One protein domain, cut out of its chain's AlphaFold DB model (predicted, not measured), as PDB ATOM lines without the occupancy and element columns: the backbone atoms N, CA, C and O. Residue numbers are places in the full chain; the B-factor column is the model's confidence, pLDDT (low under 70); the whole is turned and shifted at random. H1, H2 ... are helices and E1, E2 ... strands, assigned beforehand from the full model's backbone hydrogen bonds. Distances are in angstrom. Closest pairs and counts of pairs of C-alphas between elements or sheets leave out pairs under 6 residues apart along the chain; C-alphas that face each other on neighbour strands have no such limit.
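Overview. This is residues 8 to 48 and 72 to 95 of the 95 residues of an uncharacterized protein of Rhizobium sp. ERR 942 (UniProt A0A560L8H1). Helix H1 packs along one face of a small three-stranded sheet whose other face is bare, and beyond it a tail with H2 makes the length, its residues 86 to 95 sticking out. The 65 printed residues hold E1, H1, E2, E3 and H2 in that order, a mixed class; the sheet is E1, E3, E2, antiparallel. The whole is loose, with radius of gyration of the C-alphas 14.3 A and spans 49 by 21 by 15 A.

Along the chain. E1, residues 8 to 13, begins at C-alpha 8 (-42.094, 6.229, 50.173). H1 is residues 16 to 28, 18.5 A; E2 37 to 41; E3 73 to 79, 19.3 A. H2, residues 83 to 89, ends at C-alpha 89 (-46.203, 15.161, 33.216).

Arrangement. Within hydrogen-bond range are N 9 and O 77 of E1 and E3, 2.9 A, and N 38 and O 76 of E2 and E3, 2.8 A. H1 is on the sheet in two layers, helix over one face, at height 9.5 A, over E3 and along the strands; their closest C-alphas, Thr 19 and Val 75, are 6.9 A apart. E1, H1, E2 form a split strand-helix-strand unit, same-way strands with E3 between, its crossover right-handed. H1 has every O i to N i+4 pair within range; H2 has 0 of 3, and 1 of 4 O i to N i+3. H2 is apart from E1, H1 and E2.

Size, cuts and confidence. The farthest C-alphas, Ala 48 and Gly 95, are 50.5 A apart. Residues 49 to 71 are not printed, a gap of 12.6 A between C-alphas 48 and 72. Of the links printed whole, none is long. Model pLDDT is under 70 at residues 42 to 48 and 81 to 95.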
ATOM      1  N   THR A   8     -42.750   5.234  49.328       85.75
ATOM      2  CA  THR A   8     -42.094   6.229  50.173       85.75
ATOM      3  C   THR A   8     -40.876   6.800  49.447       85.75
ATOM      4  O   THR A   8     -40.006   6.050  49.001       85.75
ATOM      5  N   ILE A   9     -40.792   8.125  49.343       86.62
ATOM      6  CA  ILE A   9     -39.567   8.830  48.943       86.62
ATOM      7  C   ILE A   9     -38.956   9.506  50.167       86.62
ATOM      8  O   ILE A   9     -39.700  10.006  51.007       86.62
ATOM      9  N   SER A  10     -37.627   9.547  50.284       85.00
ATOM     10  CA  SER A  10     -36.953  10.275  51.363       85.00
ATOM     11  C   SER A  10     -35.732  11.056  50.882       85.00
ATOM     12  O   SER A  10     -35.086  10.703  49.893       85.00
ATOM     13  N   ALA A  11     -35.435  12.156  51.572       84.31
ATOM     14  CA  ALA A  11     -34.262  12.991  51.341       84.31
ATOM     15  C   ALA A  11     -33.784  13.625  52.655       84.31
ATOM     16  O   ALA A  11     -34.589  14.009  53.501       84.31
ATOM     17  N   THR A  12     -32.468  13.767  52.821       83.38
ATOM     18  CA  THR A  12     -31.867  14.370  54.021       83.38
ATOM     19  C   THR A  12     -31.378  15.788  53.749       83.38
ATOM     20  O   THR A  12     -30.629  16.030  52.804       83.38
ATOM     21  N   PHE A  13     -31.734  16.722  54.628       79.12
ATOM     22  CA  PHE A  13     -31.391  18.139  54.536       79.12
ATOM     23  C   PHE A  13     -30.524  18.569  55.714       79.12
ATOM     24  O   PHE A  13     -30.820  18.260  56.861       79.12
ATOM     25  N   GLN A  14     -29.459  19.325  55.451       74.75
ATOM     26  CA  GLN A  14     -28.558  19.808  56.508       74.75
ATOM     27  C   GLN A  14     -29.095  21.056  57.231       74.75
ATOM     28  O   GLN A  14     -28.624  21.410  58.305       74.75
ATOM     29  N   ILE A  15     -30.086  21.735  56.645       75.50
ATOM     30  CA  ILE A  15     -30.636  23.005  57.132       75.50
ATOM     31  C   ILE A  15     -32.155  22.923  57.276       75.50
ATOM     32  O   ILE A  15     -32.864  22.599  56.325       75.50
ATOM     33  N   ARG A  16     -32.664  23.331  58.447       73.50
ATOM     34  CA  ARG A  16     -34.104  23.328  58.779       73.50
ATOM     35  C   ARG A  16     -34.952  24.177  57.830       73.50
ATOM     36  O   ARG A  16     -36.109  23.855  57.584       73.50
ATOM     37  N   GLN A  17     -34.377  25.247  57.284       76.19
ATOM     38  CA  GLN A  17     -35.061  26.080  56.293       76.19
ATOM     39  C   GLN A  17     -35.351  25.293  55.006       76.19
ATOM     40  O   GLN A  17     -36.469  25.353  54.504       76.19
ATOM     41  N   ALA A  18     -34.398  24.486  54.522       76.94
ATOM     42  CA  ALA A  18     -34.605  23.652  53.337       76.94
ATOM     43  C   ALA A  18     -35.670  22.572  53.572       76.94
ATOM     44  O   ALA A  18     -36.485  22.324  52.692       76.94
ATOM     45  N   THR A  19     -35.721  21.992  54.776       80.88
ATOM     46  CA  THR A  19     -36.783  21.055  55.173       80.88
ATOM     47  C   THR A  19     -38.168  21.688  55.030       80.88
ATOM     48  O   THR A  19     -39.046  21.105  54.403       80.88
ATOM     49  N   ASN A  20     -38.372  22.891  55.577       83.25
ATOM     50  CA  ASN A  20     -39.672  23.562  55.511       83.25
ATOM     51  C   ASN A  20     -40.071  23.911  54.072       83.25
ATOM     52  O   ASN A  20     -41.229  23.717  53.710       83.25
ATOM     53  N   LEU A  21     -39.113  24.372  53.258       88.00
ATOM     54  CA  LEU A  21     -39.346  24.650  51.840       88.00
ATOM     55  C   LEU A  21     -39.769  23.386  51.095       88.00
ATOM     56  O   LEU A  21     -40.733  23.412  50.345       88.00
ATOM     57  N   VAL A  22     -39.115  22.253  51.337       86.44
ATOM     58  CA  VAL A  22     -39.470  20.993  50.673       86.44
ATOM     59  C   VAL A  22     -40.860  20.517  51.076       86.44
ATOM     60  O   VAL A  22     -41.639  20.147  50.206       86.44
ATOM     61  N   VAL A  23     -41.215  20.583  52.364       86.62
ATOM     62  CA  VAL A  23     -42.578  20.254  52.820       86.62
ATOM     63  C   VAL A  23     -43.609  21.153  52.137       86.62
ATOM     64  O   VAL A  23     -44.654  20.675  51.703       86.62
ATOM     65  N   GLU A  24     -43.310  22.444  52.006       89.75
ATOM     66  CA  GLU A  24     -44.162  23.385  51.286       89.75
ATOM     67  C   GLU A  24     -44.337  22.987  49.812       89.75
ATOM     68  O   GLU A  24     -45.472  22.869  49.352       89.75
ATOM     69  N   HIS A  25     -43.245  22.703  49.097       89.56
ATOM     70  CA  HIS A  25     -43.288  22.316  47.682       89.56
ATOM     71  C   HIS A  25     -44.027  20.982  47.480       89.56
ATOM     72  O   HIS A  25     -44.812  20.840  46.542       89.56
ATOM     73  N   LEU A  26     -43.859  20.011  48.385       87.62
ATOM     74  CA  LEU A  26     -44.582  18.732  48.343       87.62
ATOM     75  C   LEU A  26     -46.103  18.927  48.466       87.62
ATOM     76  O   LEU A  26     -46.874  18.283  47.750       87.62
ATOM     77  N   VAL A  27     -46.552  19.842  49.327       88.50
ATOM     78  CA  VAL A  27     -47.983  20.140  49.479       88.50
ATOM     79  C   VAL A  27     -48.505  20.968  48.302       88.50
ATOM     80  O   VAL A  27     -49.560  20.652  47.755       88.50
ATOM     81  N   GLN A  28     -47.782  22.015  47.898       87.38
ATOM     82  CA  GLN A  28     -48.256  22.969  46.893       87.38
ATOM     83  C   GLN A  28     -48.179  22.418  45.462       87.38
ATOM     84  O   GLN A  28     -49.169  22.458  44.732       87.38
ATOM     85  N   GLU A  29     -47.028  21.881  45.051       87.00
ATOM     86  CA  GLU A  29     -46.798  21.453  43.664       87.00
ATOM     87  C   GLU A  29     -47.232  20.003  43.428       87.00
ATOM     88  O   GLU A  29     -47.830  19.658  42.398       87.00
ATOM     89  N   HIS A  30     -46.955  19.135  44.403       82.81
ATOM     90  CA  HIS A  30     -47.216  17.703  44.280       82.81
ATOM     91  C   HIS A  30     -48.584  17.280  44.826       82.81
ATOM     92  O   HIS A  30     -48.992  16.146  44.583       82.81
ATOM     93  N   ALA A  31     -49.319  18.191  45.479       84.12
ATOM     94  CA  ALA A  31     -50.612  17.919  46.110       84.12
ATOM     95  C   ALA A  31     -50.566  16.715  47.073       84.12
ATOM     96  O   ALA A  31     -51.560  16.006  47.242       84.12
ATOM     97  N   ILE A  32     -49.404  16.473  47.688       84.38
ATOM     98  CA  ILE A  32     -49.241  15.450  48.718       84.38
ATOM     99  C   ILE A  32     -49.887  15.992  49.990       84.38
ATOM    100  O   ILE A  32     -49.642  17.135  50.387       84.38
ATOM    101  N   SER A  33     -50.743  15.194  50.626       85.81
ATOM    102  CA  SER A  33     -51.368  15.622  51.873       85.81
ATOM    103  C   SER A  33     -50.304  15.752  52.952       85.81
ATOM    104  O   SER A  33     -49.434  14.899  53.099       85.81
ATOM    105  N   ARG A  34     -50.389  16.807  53.764       84.81
ATOM    106  CA  ARG A  34     -49.405  17.052  54.825       84.81
ATOM    107  C   ARG A  34     -49.321  15.913  55.847       84.81
ATOM    108  O   ARG A  34     -48.292  15.763  56.490       84.81
ATOM    109  N   GLN A  35     -50.391  15.135  55.999       88.44
ATOM    110  CA  GLN A  35     -50.425  13.959  56.875       88.44
ATOM    111  C   GLN A  35     -49.551  12.797  56.374       88.44
ATOM    112  O   GLN A  35     -49.185  11.944  57.171       88.44
ATOM    113  N   ASP A  36     -49.212  12.791  55.082       86.81
ATOM    114  CA  ASP A  36     -48.387  11.771  54.428       86.81
ATOM    115  C   ASP A  36     -46.911  12.208  54.332       86.81
ATOM    116  O   ASP A  36     -46.117  11.575  53.642       86.81
ATOM    117  N   ILE A  37     -46.538  13.317  54.987       86.94
ATOM    118  CA  ILE A  37     -45.177  13.864  55.007       86.94
ATOM    119  C   ILE A  37     -44.629  13.795  56.430       86.94
ATOM    120  O   ILE A  37     -45.206  14.355  57.365       86.94
ATOM    121  N   PHE A  38     -43.459  13.185  56.582       87.81
ATOM    122  CA  PHE A  38     -42.774  13.013  57.855       87.81
ATOM    123  C   PHE A  38     -41.429  13.735  57.822       87.81
ATOM    124  O   PHE A  38     -40.711  13.690  56.830       87.81
ATOM    125  N   ALA A  39     -41.086  14.419  58.913       83.56
ATOM    126  CA  ALA A  39     -39.783  15.049  59.088       83.56
ATOM    127  C   ALA A  39     -39.191  14.587  60.418       83.56
ATOM    128  O   ALA A  39     -39.765  14.840  61.480       83.56
ATOM    129  N   GLN A  40     -38.050  13.913  60.353       78.88
ATOM    130  CA  GLN A  40     -37.356  13.357  61.509       78.88
ATOM    131  C   GLN A  40     -35.871  13.703  61.472       78.88
ATOM    132  O   GLN A  40     -35.345  14.193  60.472       78.88
ATOM    133  N   SER A  41     -35.170  13.457  62.573       74.25
ATOM    134  CA  SER A  41     -33.717  13.540  62.533       74.25
ATOM    135  C   SER A  41     -33.136  12.339  61.796       74.25
ATOM    136  O   SER A  41     -33.494  11.205  62.088       74.25
ATOM    137  N   ALA A  42     -32.213  12.588  60.872       67.50
ATOM    138  CA  ALA A  42     -31.516  11.559  60.111       67.50
ATOM    139  C   ALA A  42     -30.519  10.754  60.964       67.50
ATOM    140  O   ALA A  42     -30.022   9.732  60.511       67.50
ATOM    141  N   ASN A  43     -30.204  11.212  62.182       61.28
ATOM    142  CA  ASN A  43     -29.329  10.509  63.115       61.28
ATOM    143  C   ASN A  43     -29.952  10.498  64.519       61.28
ATOM    144  O   ASN A  43     -30.408  11.534  65.001       61.28
ATOM    145  N   ASP A  44     -29.824   9.374  65.238       52.06
ATOM    146  CA  ASP A  44     -30.207   9.197  66.658       52.06
ATOM    147  C   ASP A  44     -29.661  10.288  67.605       52.06
ATOM    148  O   ASP A  44     -30.142  10.482  68.719       52.06
ATOM    149  N   ARG A  45     -28.639  11.031  67.161       49.03
ATOM    150  CA  ARG A  45     -27.978  12.102  67.916       49.03
ATOM    151  C   ARG A  45     -28.721  13.439  67.941       49.03
ATOM    152  O   ARG A  45     -28.243  14.345  68.617       49.03
ATOM    153  N   ASN A  46     -29.836  13.609  67.230       46.31
ATOM    154  CA  ASN A  46     -30.536  14.898  67.182       46.31
ATOM    155  C   ASN A  46     -32.056  14.740  67.398       46.31
ATOM    156  O   ASN A  46     -32.883  15.127  66.582       46.31
ATOM    157  N   THR A  47     -32.427  14.180  68.554       44.84
ATOM    158  CA  THR A  47     -33.805  14.145  69.089       44.84
ATOM    159  C   THR A  47     -34.145  15.337  69.996       44.84
ATOM    160  O   THR A  47     -35.233  15.395  70.567       44.84
ATOM    161  N   ALA A  48     -33.256  16.325  70.110       42.66
ATOM    162  CA  ALA A  48     -33.476  17.525  70.910       42.66
ATOM    163  C   ALA A  48     -33.486  18.762  70.009       42.66
ATOM    164  O   ALA A  48     -32.447  19.204  69.523       42.66
ATOM    165  N   GLY A  72     -28.526  15.835  60.141       70.12
ATOM    166  CA  GLY A  72     -29.424  16.144  59.030       70.12
ATOM    167  C   GLY A  72     -30.879  15.847  59.399       70.12
ATOM    168  O   GLY A  72     -31.156  15.066  60.305       70.12
ATOM    169  N   ILE A  73     -31.818  16.493  58.727       77.50
ATOM    170  CA  ILE A  73     -33.251  16.267  58.884       77.50
ATOM    171  C   ILE A  73     -33.692  15.448  57.682       77.50
ATOM    172  O   ILE A  73     -33.604  15.924  56.550       77.50
ATOM    173  N   GLU A  74     -34.134  14.222  57.918       84.88
ATOM    174  CA  GLU A  74     -34.753  13.409  56.883       84.88
ATOM    175  C   GLU A  74     -36.211  13.838  56.724       84.88
ATOM    176  O   GLU A  74     -36.960  13.905  57.699       84.88
ATOM    177  N   VAL A  75     -36.603  14.137  55.490       86.12
ATOM    178  CA  VAL A  75     -38.002  14.290  55.098       86.12
ATOM    179  C   VAL A  75     -38.370  13.089  54.254       86.12
ATOM    180  O   VAL A  75     -37.686  12.804  53.271       86.12
ATOM    181  N   SER A  76     -39.452  12.415  54.615       88.19
ATOM    182  CA  SER A  76     -40.055  11.355  53.821       88.19
ATOM    183  C   SER A  76     -41.499  11.689  53.474       88.19
ATOM    184  O   SER A  76     -42.177  12.417  54.199       88.19
ATOM    185  N   ALA A  77     -41.956  11.202  52.327       88.25
ATOM    186  CA  ALA A  77     -43.332  11.356  51.887       88.25
ATOM    187  C   ALA A  77     -43.846  10.049  51.297       88.25
ATOM    188  O   ALA A  77     -43.185   9.442  50.449       88.25
ATOM    189  N   ASP A  78     -45.035   9.651  51.732       87.50
ATOM    190  CA  ASP A  78     -45.751   8.508  51.197       87.50
ATOM    191  C   ASP A  78     -46.614   8.941  50.016       87.50
ATOM    192  O   ASP A  78     -47.505   9.786  50.116       87.50
ATOM    193  N   ILE A  79     -46.318   8.368  48.852       83.25
ATOM    194  CA  ILE A  79     -46.975   8.710  47.599       83.25
ATOM    195  C   ILE A  79     -47.794   7.516  47.152       83.25
ATOM    196  O   ILE A  79     -47.271   6.452  46.816       83.25
ATOM    197  N   VAL A  80     -49.103   7.723  47.084       80.12
ATOM    198  CA  VAL A  80     -50.000   6.807  46.394       80.12
ATOM    199  C   VAL A  80     -50.019   7.207  44.916       80.12
ATOM    200  O   VAL A  80     -50.264   8.380  44.616       80.12
ATOM    201  N   PRO A  81     -49.762   6.287  43.970       65.62
ATOM    202  CA  PRO A  81     -49.834   6.589  42.549       65.62
ATOM    203  C   PRO A  81     -51.272   6.959  42.177       65.62
ATOM    204  O   PRO A  81     -52.114   6.109  41.903       65.62
ATOM    205  N   ASN A  82     -51.568   8.259  42.168       61.69
ATOM    206  CA  ASN A  82     -52.826   8.771  41.653       61.69
ATOM    207  C   ASN A  82     -52.709   8.889  40.121       61.69
ATOM    208  O   ASN A  82     -51.920   9.711  39.635       61.69
ATOM    209  N   PRO A  83     -53.490   8.129  39.330       55.88
ATOM    210  CA  PRO A  83     -53.424   8.176  37.869       55.88
ATOM    211  C   PRO A  83     -53.722   9.569  37.284       55.88
ATOM    212  O   PRO A  83     -53.289   9.871  36.173       55.88
ATOM    213  N   ALA A  84     -54.391  10.461  38.029       56.84
ATOM    214  CA  ALA A  84     -54.592  11.852  37.620       56.84
ATOM    215  C   ALA A  84     -53.303  12.700  37.678       56.84
ATOM    216  O   ALA A  84     -53.134  13.613  36.870       56.84
ATOM    217  N   TYR A  85     -52.372  12.387  38.587       54.12
ATOM    218  CA  TYR A  85     -51.107  13.116  38.737       54.12
ATOM    219  C   TYR A  85     -50.112  12.766  37.616       54.12
ATOM    220  O   TYR A  85     -49.460  13.653  37.062       54.12
ATOM    221  N   LEU A  86     -50.072  11.494  37.198       53.44
ATOM    222  CA  LEU A  86     -49.229  11.026  36.087       53.44
ATOM    223  C   LEU A  86     -49.622  11.627  34.728       53.44
ATOM    224  O   LEU A  86     -48.792  11.697  33.823       53.44
ATOM    225  N   ARG A  87     -50.860  12.114  34.584       52.50
ATOM    226  CA  ARG A  87     -51.343  12.727  33.339       52.50
ATOM    227  C   ARG A  87     -50.824  14.153  33.115       52.50
ATOM    228  O   ARG A  87     -50.810  14.605  31.978       52.50
ATOM    229  N   ARG A  88     -50.376  14.861  34.163       49.41
ATOM    230  CA  ARG A  88     -49.832  16.228  34.018       49.41
ATOM    231  C   ARG A  88     -48.410  16.246  33.455       49.41
ATOM    232  O   ARG A  88     -48.104  17.127  32.668       49.41
ATOM    233  N   LYS A  89     -47.574  15.245  33.763       48.16
ATOM    234  CA  LYS A  89     -46.203  15.161  33.216       48.16
ATOM    235  C   LYS A  89     -46.126  14.654  31.775       48.16
ATOM    236  O   LYS A  89     -45.116  14.859  31.115       48.16
ATOM    237  N   THR A  90     -47.167  13.996  31.266       47.62
ATOM    238  CA  THR A  90     -47.176  13.471  29.889       47.62
ATOM    239  C   THR A  90     -47.710  14.463  28.855       47.62
ATOM    240  O   THR A  90     -47.558  14.217  27.663       47.62
ATOM    241  N   LEU A  91     -48.280  15.595  29.284       52.06
ATOM    242  CA  LEU A  91     -48.788  16.650  28.397       52.06
ATOM    243  C   LEU A  91     -47.800  17.805  28.158       52.06
ATOM    244  O   LEU A  91     -48.032  18.601  27.258       52.06
ATOM    245  N   GLU A  92     -46.684  17.877  28.889       55.56
ATOM    246  CA  GLU A  92     -45.654  18.916  28.687       55.56
ATOM    247  C   GLU A  92     -44.566  18.512  27.675       55.56
ATOM    248  O   GLU A  92     -43.749  19.341  27.289       55.56
ATOM    249  N   HIS A  93     -44.554  17.256  27.209       46.69
ATOM    250  CA  HIS A  93     -43.544  16.745  26.268       46.69
ATOM    251  C   HIS A  93     -44.069  16.512  24.837       46.69
ATOM    252  O   HIS A  93     -43.373  15.926  24.008       46.69
ATOM    253  N   HIS A  94     -45.290  16.971  24.551       45.34
ATOM    254  CA  HIS A  94     -45.885  16.993  23.216       45.34
ATOM    255  C   HIS A  94     -46.606  18.332  23.004       45.34
ATOM    256  O   HIS A  94     -47.827  18.431  23.125       45.34
ATOM    257  N   GLY A  95     -45.816  19.358  22.704       42.31
ATOM    258  CA  GLY A  95     -46.239  20.643  22.156       42.31
ATOM    259  C   GLY A  95     -45.188  21.107  21.168       42.31
ATOM    260  O   GLY A  95     -44.017  21.186  21.599       42.31
TER     261      GLY A  95